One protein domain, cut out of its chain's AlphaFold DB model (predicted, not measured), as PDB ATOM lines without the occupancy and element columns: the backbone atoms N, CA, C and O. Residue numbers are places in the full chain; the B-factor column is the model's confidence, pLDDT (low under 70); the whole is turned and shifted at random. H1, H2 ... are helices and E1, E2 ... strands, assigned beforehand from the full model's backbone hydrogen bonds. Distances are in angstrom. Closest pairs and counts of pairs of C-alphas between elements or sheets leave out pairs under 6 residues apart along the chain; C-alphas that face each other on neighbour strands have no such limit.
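AT A GLANCE: This is residues 383 to 452 of the 585 residues of an uncharacterized protein of Cordyceps sp. RAO-2017 (UniProt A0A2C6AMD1). A small rounded domain has two helices, H2 and H3, packed at a steep angle at one end, and a two-strand hairpin of E1 and E2 with a long loop, residues 419 to 435, at the other. The short helix H1 sits nearest the middle, between these two ends. The printed part has 70 residues with three named helices and two named strands, in the order H1, H2, E1, E2, H3; the sheet is antiparallel and the class is mostly helix. The whole is compact, with a radius of gyration of the C-alphas of 11.2 A and spans of 30 by 24 by 17 A.

IN THESE COORDINATES: H1 is residues 388 to 394, 10.0 A from first to last C-alpha, and begins at C-alpha 388 at (85.989, -12.416, 19.496). H2 is residues 398 to 408, 14.7 A long. Strand E1, residues 416 to 418, spans 6.6 A, with C-alpha 416 at (93.717, -13.214, 29.973). Strand E2, residues 436 to 438, spans 6.2 A. H3 is residues 440 to 450, 15.3 A long, and ends at C-alpha 450 at (77.606, -14.504, 24.364).

HOW THE PARTS SIT: H1 and H2 only just touch, with 3 pairs of C-alphas within 8 A, and only at the corner by their link; the closest C-alphas are those of Asp 392 and Gly 398, 6.0 A apart. Their lines are about perpendicular, at 83 degrees. H2 and H3 touch, with the C-alphas of Cys 405 and Cys 447 closest at 5.5 A, and run opposite ways at a steep tilt of 52 degrees. H1 and H3 are close but not clearly touching; their closest C-alphas, those of Trp 388 and Val 446, are 6.0 A apart. E1 and E2 form an antiparallel hairpin, with N 416 and O 438 within hydrogen-bond range at 2.9 A and N 436 and O 418 at 2.8 A. The closest C-alphas of H1 and E1, those of Val 394 and Gly 418, are 5.9 A apart. H1 and E2 are near each other, with 5 pairs of C-alphas within 10 A. H2 and E2 are apart, and E1 and H3 are only just apart, at 8.0 A. Residues 431 to 432 pair antiparallel with residues 436 to 437 of E2. In H1 and H2 every O i to N i+4 pair is within hydrogen-bond range; in H3, 6 of 7 are.

THE WHOLE: The two C-alphas farthest apart are those of Arg 434 and Asn 452, 33.3 A. The printed part has no cut. The link from E1 to E2, 17 residues, is long; those from H1 to H2 and from E2 to H3 are tight, and that from H2 to E1 is short. The mean pLDDT of the printed part is 80.4, and residues 407 to 413 and residue 452 are under 70.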
ATOM      1  N   LYS A 383      80.641 -13.147  16.459       84.12
ATOM      2  CA  LYS A 383      81.869 -13.220  15.649       84.12
ATOM      3  C   LYS A 383      82.319 -11.877  15.064       84.12
ATOM      4  O   LYS A 383      83.476 -11.765  14.664       84.12
ATOM      5  N   ALA A 384      81.427 -10.887  14.997       80.12
ATOM      6  CA  ALA A 384      81.737  -9.522  14.572       80.12
ATOM      7  C   ALA A 384      82.236  -8.613  15.716       80.12
ATOM      8  O   ALA A 384      82.717  -7.512  15.449       80.12
ATOM      9  N   VAL A 385      82.132  -9.046  16.978       81.38
ATOM     10  CA  VAL A 385      82.551  -8.249  18.141       81.38
ATOM     11  C   VAL A 385      84.087  -8.185  18.200       81.38
ATOM     12  O   VAL A 385      84.740  -9.224  18.039       81.38
ATOM     13  N   PRO A 386      84.695  -7.006  18.453       82.31
ATOM     14  CA  PRO A 386      86.131  -6.895  18.702       82.31
ATOM     15  C   PRO A 386      86.606  -7.896  19.763       82.31
ATOM     16  O   PRO A 386      85.873  -8.216  20.694       82.31
ATOM     17  N   CYS A 387      87.829  -8.404  19.614       86.38
ATOM     18  CA  CYS A 387      88.394  -9.498  20.410       86.38
ATOM     19  C   CYS A 387      87.771 -10.895  20.246       86.38
ATOM     20  O   CYS A 387      88.351 -11.842  20.778       86.38
ATOM     21  N   TRP A 388      86.630 -11.088  19.558       87.88
ATOM     22  CA  TRP A 388      85.989 -12.416  19.496       87.88
ATOM     23  C   TRP A 388      86.969 -13.511  19.067       87.88
ATOM     24  O   TRP A 388      87.050 -14.565  19.696       87.88
ATOM     25  N   ARG A 389      87.720 -13.261  17.988       89.81
ATOM     26  CA  ARG A 389      88.629 -14.246  17.387       89.81
ATOM     27  C   ARG A 389      89.755 -14.611  18.340       89.81
ATOM     28  O   ARG A 389      90.141 -15.769  18.427       89.81
ATOM     29  N   GLU A 390      90.273 -13.621  19.049       90.50
ATOM     30  CA  GLU A 390      91.312 -13.762  20.051       90.50
ATOM     31  C   GLU A 390      90.810 -14.613  21.230       90.50
ATOM     32  O   GLU A 390      91.523 -15.505  21.682       90.50
ATOM     33  N   PHE A 391      89.566 -14.410  21.671       86.69
ATOM     34  CA  PHE A 391      88.945 -15.196  22.742       86.69
ATOM     35  C   PHE A 391      88.599 -16.639  22.338       86.69
ATOM     36  O   PHE A 391      88.952 -17.561  23.072       86.69
ATOM     37  N   ASP A 392      87.969 -16.843  21.177       87.69
ATOM     38  CA  ASP A 392      87.640 -18.162  20.594       87.69
ATOM     39  C   ASP A 392      88.920 -18.972  20.283       87.69
ATOM     40  O   ASP A 392      88.918 -20.201  20.311       87.69
ATOM     41  N   HIS A 393      90.062 -18.298  20.073       87.62
ATOM     42  CA  HIS A 393      91.368 -18.952  19.922       87.62
ATOM     43  C   HIS A 393      92.070 -19.269  21.255       87.62
ATOM     44  O   HIS A 393      92.671 -20.332  21.383       87.62
ATOM     45  N   VAL A 394      91.996 -18.391  22.266       84.25
ATOM     46  CA  VAL A 394      92.610 -18.640  23.592       84.25
ATOM     47  C   VAL A 394      91.854 -19.697  24.395       84.25
ATOM     48  O   VAL A 394      92.474 -20.509  25.080       84.25
ATOM     49  N   PHE A 395      90.524 -19.679  24.337       83.94
ATOM     50  CA  PHE A 395      89.669 -20.564  25.131       83.94
ATOM     51  C   PHE A 395      89.092 -21.735  24.327       83.94
ATOM     52  O   PHE A 395      88.490 -22.635  24.911       83.94
ATOM     53  N   GLY A 396      89.291 -21.763  23.010       79.94
ATOM     54  CA  GLY A 396      88.604 -22.707  22.141       79.94
ATOM     55  C   GLY A 396      87.121 -22.360  22.001       79.94
ATOM     56  O   GLY A 396      86.710 -21.215  22.177       79.94
ATOM     57  N   THR A 397      86.317 -23.376  21.680       78.19
ATOM     58  CA  THR A 397      84.944 -23.212  21.186       78.19
ATOM     59  C   THR A 397      84.078 -22.271  22.030       78.19
ATOM     60  O   THR A 397      84.060 -22.341  23.261       78.19
ATOM     61  N   GLY A 398      83.271 -21.455  21.343       73.56
ATOM     62  CA  GLY A 398      82.330 -20.495  21.932       73.56
ATOM     63  C   GLY A 398      81.481 -20.982  23.122       73.56
ATOM     64  O   GLY A 398      81.140 -20.174  23.981       73.56
ATOM     65  N   ASP A 399      81.179 -22.281  23.236       76.06
ATOM     66  CA  ASP A 399      80.466 -22.846  24.393       76.06
ATOM     67  C   ASP A 399      81.352 -22.914  25.661       76.06
ATOM     68  O   ASP A 399      80.886 -22.603  26.762       76.06
ATOM     69  N   TYR A 400      82.646 -23.239  25.529       79.75
ATOM     70  CA  TYR A 400      83.613 -23.146  26.632       79.75
ATOM     71  C   TYR A 400      83.952 -21.684  26.944       79.75
ATOM     72  O   TYR A 400      84.027 -21.312  28.114       79.75
ATOM     73  N   LEU A 401      84.057 -20.821  25.927       79.88
ATOM     74  CA  LEU A 401      84.191 -19.376  26.132       79.88
ATOM     75  C   LEU A 401      82.991 -18.803  26.913       79.88
ATOM     76  O   LEU A 401      83.186 -18.066  27.878       79.88
ATOM     77  N   ARG A 402      81.755 -19.215  26.591       78.44
ATOM     78  CA  ARG A 402      80.537 -18.865  27.349       78.44
ATOM     79  C   ARG A 402      80.591 -19.369  28.794       78.44
ATOM     80  O   ARG A 402      80.208 -18.642  29.709       78.44
ATOM     81  N   HIS A 403      81.096 -20.582  29.024       80.00
ATOM     82  CA  HIS A 403      81.322 -21.099  30.376       80.00
ATOM     83  C   HIS A 403      82.360 -20.257  31.143       80.00
ATOM     84  O   HIS A 403      82.121 -19.875  32.289       80.00
ATOM     85  N   MET A 404      83.462 -19.874  30.491       77.44
ATOM     86  CA  MET A 404      84.485 -18.991  31.059       77.44
ATOM     87  C   MET A 404      83.966 -17.577  31.347       77.44
ATOM     88  O   MET A 404      84.361 -17.001  32.359       77.44
ATOM     89  N   CYS A 405      83.049 -17.041  30.537       79.44
ATOM     90  CA  CYS A 405      82.337 -15.792  30.822       79.44
ATOM     91  C   CYS A 405      81.525 -15.885  32.121       79.44
ATOM     92  O   CYS A 405      81.693 -15.053  33.016       79.44
ATOM     93  N   MET A 406      80.706 -16.935  32.267       74.44
ATOM     94  CA  MET A 406      79.913 -17.165  33.481       74.44
ATOM     95  C   MET A 406      80.801 -17.356  34.725       74.44
ATOM     96  O   MET A 406      80.490 -16.814  35.784       74.44
ATOM     97  N   LEU A 407      81.935 -18.058  34.599       69.44
ATOM     98  CA  LEU A 407      82.902 -18.234  35.690       69.44
ATOM     99  C   LEU A 407      83.644 -16.938  36.056       69.44
ATOM    100  O   LEU A 407      83.747 -16.601  37.236       69.44
ATOM    101  N   ARG A 408      84.165 -16.186  35.075       62.66
ATOM    102  CA  ARG A 408      84.950 -14.957  35.323       62.66
ATOM    103  C   ARG A 408      84.107 -13.803  35.859       62.66
ATOM    104  O   ARG A 408      84.651 -12.935  36.537       62.66
ATOM    105  N   ARG A 409      82.782 -13.837  35.686       54.59
ATOM    106  CA  ARG A 409      81.840 -12.926  36.362       54.59
ATOM    107  C   ARG A 409      81.951 -12.962  37.896       54.59
ATOM    108  O   ARG A 409      81.617 -11.979  38.546       54.59
ATOM    109  N   LEU A 410      82.461 -14.060  38.466       40.12
ATOM    110  CA  LEU A 410      82.703 -14.225  39.905       40.12
ATOM    111  C   LEU A 410      84.082 -13.711  40.368       40.12
ATOM    112  O   LEU A 410      84.327 -13.650  41.572       40.12
ATOM    113  N   ARG A 411      84.996 -13.369  39.442       55.62
ATOM    114  CA  ARG A 411      86.336 -12.810  39.721       55.62
ATOM    115  C   ARG A 411      86.789 -11.829  38.619       55.62
ATOM    116  O   ARG A 411      87.691 -12.162  37.846       55.62
ATOM    117  N   PRO A 412      86.195 -10.626  38.526       52.53
ATOM    118  CA  PRO A 412      86.735  -9.561  37.683       52.53
ATOM    119  C   PRO A 412      88.083  -9.076  38.247       52.53
ATOM    120  O   PRO A 412      88.168  -8.702  39.416       52.53
ATOM    121  N   GLY A 413      89.134  -9.090  37.425       59.22
ATOM    122  CA  GLY A 413      90.466  -8.610  37.810       59.22
ATOM    123  C   GLY A 413      91.576  -9.067  36.863       59.22
ATOM    124  O   GLY A 413      92.151  -8.253  36.145       59.22
ATOM    125  N   ASP A 414      91.859 -10.371  36.832       76.00
ATOM    126  CA  ASP A 414      93.044 -10.900  36.146       76.00
ATOM    127  C   ASP A 414      92.920 -10.842  34.608       76.00
ATOM    128  O   ASP A 414      91.964 -11.408  34.058       76.00
ATOM    129  N   PRO A 415      93.885 -10.248  33.876       79.44
ATOM    130  CA  PRO A 415      93.889 -10.271  32.416       79.44
ATOM    131  C   PRO A 415      94.050 -11.700  31.881       79.44
ATOM    132  O   PRO A 415      94.630 -12.582  32.519       79.44
ATOM    133  N   VAL A 416      93.541 -11.940  30.677       82.75
ATOM    134  CA  VAL A 416      93.717 -13.214  29.973       82.75
ATOM    135  C   VAL A 416      95.050 -13.188  29.238       82.75
ATOM    136  O   VAL A 416      95.276 -12.304  28.417       82.75
ATOM    137  N   VAL A 417      95.925 -14.159  29.511       86.38
ATOM    138  CA  VAL A 417      97.246 -14.259  28.877       86.38
ATOM    139  C   VAL A 417      97.265 -15.410  27.870       86.38
ATOM    140  O   VAL A 417      97.198 -16.570  28.266       86.38
ATOM    141  N   GLY A 418      97.376 -15.088  26.580       85.94
ATOM    142  CA  GLY A 418      97.569 -16.052  25.490       85.94
ATOM    143  C   GLY A 418      98.991 -15.999  24.923       85.94
ATOM    144  O   GLY A 418      99.580 -14.923  24.820       85.94
ATOM    145  N   ASP A 419      99.556 -17.142  24.533       89.75
ATOM    146  CA  ASP A 419     100.853 -17.183  23.843       89.75
ATOM    147  C   ASP A 419     100.706 -16.690  22.396       89.75
ATOM    148  O   ASP A 419      99.943 -17.261  21.618       89.75
ATOM    149  N   LEU A 420     101.456 -15.650  22.018       87.31
ATOM    150  CA  LEU A 420     101.440 -15.089  20.663       87.31
ATOM    151  C   LEU A 420     101.885 -16.103  19.601       87.31
ATOM    152  O   LEU A 420     101.395 -16.042  18.477       87.31
ATOM    153  N   ALA A 421     102.752 -17.058  19.953       87.62
ATOM    154  CA  ALA A 421     103.193 -18.109  19.037       87.62
ATOM    155  C   ALA A 421     102.077 -19.115  18.685       87.62
ATOM    156  O   ALA A 421     102.209 -19.851  17.708       87.62
ATOM    157  N   ALA A 422     100.980 -19.144  19.450       84.31
ATOM    158  CA  ALA A 422      99.854 -20.037  19.205       84.31
ATOM    159  C   ALA A 422      98.830 -19.487  18.193       84.31
ATOM    160  O   ALA A 422      98.012 -20.266  17.704       84.31
ATOM    161  N   PHE A 423      98.823 -18.182  17.884       86.06
ATOM    162  CA  PHE A 423      97.796 -17.573  17.026       86.06
ATOM    163  C   PHE A 423      98.141 -17.693  15.529       86.06
ATOM    164  O   PHE A 423      99.181 -17.194  15.100       86.06
ATOM    165  N   PRO A 424      97.246 -18.238  14.682       88.06
ATOM    166  CA  PRO A 424      97.417 -18.257  13.227       88.06
ATOM    167  C   PRO A 424      97.061 -16.912  12.554       88.06
ATOM    168  O   PRO A 424      96.844 -16.855  11.345       88.06
ATOM    169  N   PHE A 425      96.954 -15.827  13.326       90.06
ATOM    170  CA  PHE A 425      96.661 -14.467  12.873       90.06
ATOM    171  C   PHE A 425      97.224 -13.443  13.866       90.06
ATOM    172  O   PHE A 425      97.362 -13.731  15.051       90.06
ATOM    173  N   SER A 426      97.519 -12.227  13.400       90.88
ATOM    174  CA  SER A 426      97.866 -11.108  14.284       90.88
ATOM    175  C   SER A 426      96.654 -10.716  15.143       90.88
ATOM    176  O   SER A 426      95.604 -10.439  14.557       90.88
ATOM    177  N   PRO A 427      96.765 -10.666  16.486       90.19
ATOM    178  CA  PRO A 427      95.678 -10.194  17.338       90.19
ATOM    179  C   PRO A 427      95.302  -8.741  17.032       90.19
ATOM    180  O   PRO A 427      96.165  -7.898  16.786       90.19
ATOM    181  N   THR A 428      94.003  -8.462  17.061       85.88
ATOM    182  CA  THR A 428      93.394  -7.169  16.716       85.88
ATOM    183  C   THR A 428      93.026  -6.320  17.935       85.88
ATOM    184  O   THR A 428      92.641  -5.163  17.782       85.88
ATOM    185  N   CYS A 429      93.167  -6.865  19.143       85.38
ATOM    186  CA  CYS A 429      92.893  -6.180  20.404       85.38
ATOM    187  C   CYS A 429      93.830  -6.662  21.531       85.38
ATOM    188  O   CYS A 429      94.702  -7.501  21.301       85.38
ATOM    189  N   GLY A 430      93.628  -6.153  22.751       83.12
ATOM    190  CA  GLY A 430      94.453  -6.465  23.917       83.12
ATOM    191  C   GLY A 430      95.850  -5.834  23.851       83.12
ATOM    192  O   GLY A 430      96.239  -5.189  22.879       83.12
ATOM    193  N   LYS A 431      96.638  -6.010  24.914       88.38
ATOM    194  CA  LYS A 431      98.021  -5.520  24.997       88.38
ATOM    195  C   LYS A 431      98.991  -6.608  24.538       88.38
ATOM    196  O   LYS A 431      99.264  -7.564  25.263       88.38
ATOM    197  N   ILE A 432      99.515  -6.451  23.325       88.62
ATOM    198  CA  ILE A 432     100.516  -7.340  22.719       88.62
ATOM    199  C   ILE A 432     101.904  -7.002  23.289       88.62
ATOM    200  O   ILE A 432     102.404  -5.898  23.094       88.62
ATOM    201  N   ASN A 433     102.528  -7.954  23.988       87.75
ATOM    202  CA  ASN A 433     103.907  -7.859  24.486       87.75
ATOM    203  C   ASN A 433     104.699  -9.121  24.076       87.75
ATOM    204  O   ASN A 433     104.786  -9.435  22.895       87.75
ATOM    205  N   ARG A 434     105.257  -9.880  25.035       89.69
ATOM    206  CA  ARG A 434     105.758 -11.256  24.804       89.69
ATOM    207  C   ARG A 434     104.630 -12.295  24.747       89.69
ATOM    208  O   ARG A 434     104.858 -13.432  24.361       89.69
ATOM    209  N   SER A 435     103.436 -11.890  25.153       90.94
ATOM    210  CA  SER A 435     102.179 -12.627  25.125       90.94
ATOM    211  C   SER A 435     101.053 -11.635  24.820       90.94
ATOM    212  O   SER A 435     101.241 -10.419  24.947       90.94
ATOM    213  N   LEU A 436      99.894 -12.139  24.404       90.81
ATOM    214  CA  LEU A 436      98.676 -11.350  24.290       90.81
ATOM    215  C   LEU A 436      98.056 -11.212  25.682       90.81
ATOM    216  O   LEU A 436      97.738 -12.226  26.298       90.81
ATOM    217  N   GLN A 437      97.869  -9.984  26.167       90.12
ATOM    218  CA  GLN A 437      97.158  -9.699  27.416       90.12
ATOM    219  C   GLN A 437      95.812  -9.038  27.112       90.12
ATOM    220  O   GLN A 437      95.753  -7.836  26.855       90.12
ATOM    221  N   VAL A 438      94.732  -9.818  27.126       82.44
ATOM    222  CA  VAL A 438      93.368  -9.330  26.877       82.44
ATOM    223  C   VAL A 438      92.765  -8.845  28.201       82.44
ATOM    224  O   VAL A 438      92.797  -9.567  29.202       82.44
ATOM    225  N   LEU A 439      92.297  -7.596  28.244       83.50
ATOM    226  CA  LEU A 439      91.934  -6.897  29.482       83.50
ATOM    227  C   LEU A 439      90.510  -7.245  29.966       83.50
ATOM    228  O   LEU A 439      89.718  -7.809  29.209       83.50
ATOM    229  N   PRO A 440      90.137  -6.897  31.216       77.25
ATOM    230  CA  PRO A 440      88.789  -7.147  31.723       77.25
ATOM    231  C   PRO A 440      87.667  -6.532  30.873       77.25
ATOM    232  O   PRO A 440      86.683  -7.204  30.574       77.25
ATOM    233  N   GLN A 441      87.850  -5.291  30.418       74.00
ATOM    234  CA  GLN A 441      86.935  -4.599  29.500       74.00
ATOM    235  C   GLN A 441      86.761  -5.346  28.161       74.00
ATOM    236  O   GLN A 441      85.650  -5.470  27.652       74.00
ATOM    237  N   ASP A 442      87.853  -5.906  27.634       79.00
ATOM    238  CA  ASP A 442      87.908  -6.560  26.330       79.00
ATOM    239  C   ASP A 442      87.107  -7.876  26.349       79.00
ATOM    240  O   ASP A 442      86.390  -8.185  25.396       79.00
ATOM    241  N   TYR A 443      87.183  -8.645  27.451       77.75
ATOM    242  CA  TYR A 443      86.358  -9.851  27.606       77.75
ATOM    243  C   TYR A 443      84.894  -9.519  27.884       77.75
ATOM    244  O   TYR A 443      84.017 -10.262  27.446       77.75
ATOM    245  N   LEU A 444      84.605  -8.429  28.606       77.19
ATOM    246  CA  LEU A 444      83.235  -8.073  28.980       77.19
ATOM    247  C   LEU A 444      82.347  -7.869  27.750       77.19
ATOM    248  O   LEU A 444      81.249  -8.421  27.725       77.19
ATOM    249  N   THR A 445      82.827  -7.187  26.709       78.38
ATOM    250  CA  THR A 445      82.071  -6.966  25.460       78.38
ATOM    251  C   THR A 445      81.732  -8.284  24.747       78.38
ATOM    252  O   THR A 445      80.586  -8.513  24.357       78.38
ATOM    253  N   VAL A 446      82.699  -9.201  24.638       84.44
ATOM    254  CA  VAL A 446      82.490 -10.533  24.033       84.44
ATOM    255  C   VAL A 446      81.535 -11.385  24.877       84.44
ATOM    256  O   VAL A 446      80.631 -12.027  24.339       84.44
ATOM    257  N   CYS A 447      81.670 -11.342  26.203       83.75
ATOM    258  CA  CYS A 447      80.796 -12.062  27.125       83.75
ATOM    259  C   CYS A 447      79.358 -11.524  27.148       83.75
ATOM    260  O   CYS A 447      78.421 -12.319  27.195       83.75
ATOM    261  N   GLN A 448      79.156 -10.206  27.058       79.62
ATOM    262  CA  GLN A 448      77.825  -9.594  26.967       79.62
ATOM    263  C   GLN A 448      77.074 -10.056  25.710       79.62
ATOM    264  O   GLN A 448      75.882 -10.353  25.788       79.62
ATOM    265  N   CYS A 449      77.774 -10.201  24.579       81.19
ATOM    266  CA  CYS A 449      77.183 -10.772  23.371       81.19
ATOM    267  C   CYS A 449      76.870 -12.275  23.537       81.19
ATOM    268  O   CYS A 449      75.760 -12.716  23.240       81.19
ATOM    269  N   LEU A 450      77.802 -13.066  24.090       80.06
ATOM    270  CA  LEU A 450      77.606 -14.504  24.364       80.06
ATOM    271  C   LEU A 450      76.436 -14.813  25.308       80.06
ATOM    272  O   LEU A 450      75.812 -15.874  25.208       80.06
ATOM    273  N   GLU A 451      76.132 -13.907  26.236       78.88
ATOM    274  CA  GLU A 451      74.979 -14.015  27.133       78.88
ATOM    275  C   GLU A 451      73.635 -13.696  26.452       78.88
ATOM    276  O   GLU A 451      72.589 -13.944  27.046       78.88
ATOM    277  N   ASN A 452      73.660 -13.299  25.175       61.72
ATOM    278  CA  ASN A 452      72.508 -13.176  24.284       61.72
ATOM    279  C   ASN A 452      71.522 -12.054  24.665       61.72
ATOM    280  O   ASN A 452      70.321 -12.285  24.820       61.72
TER     281      ASN A 452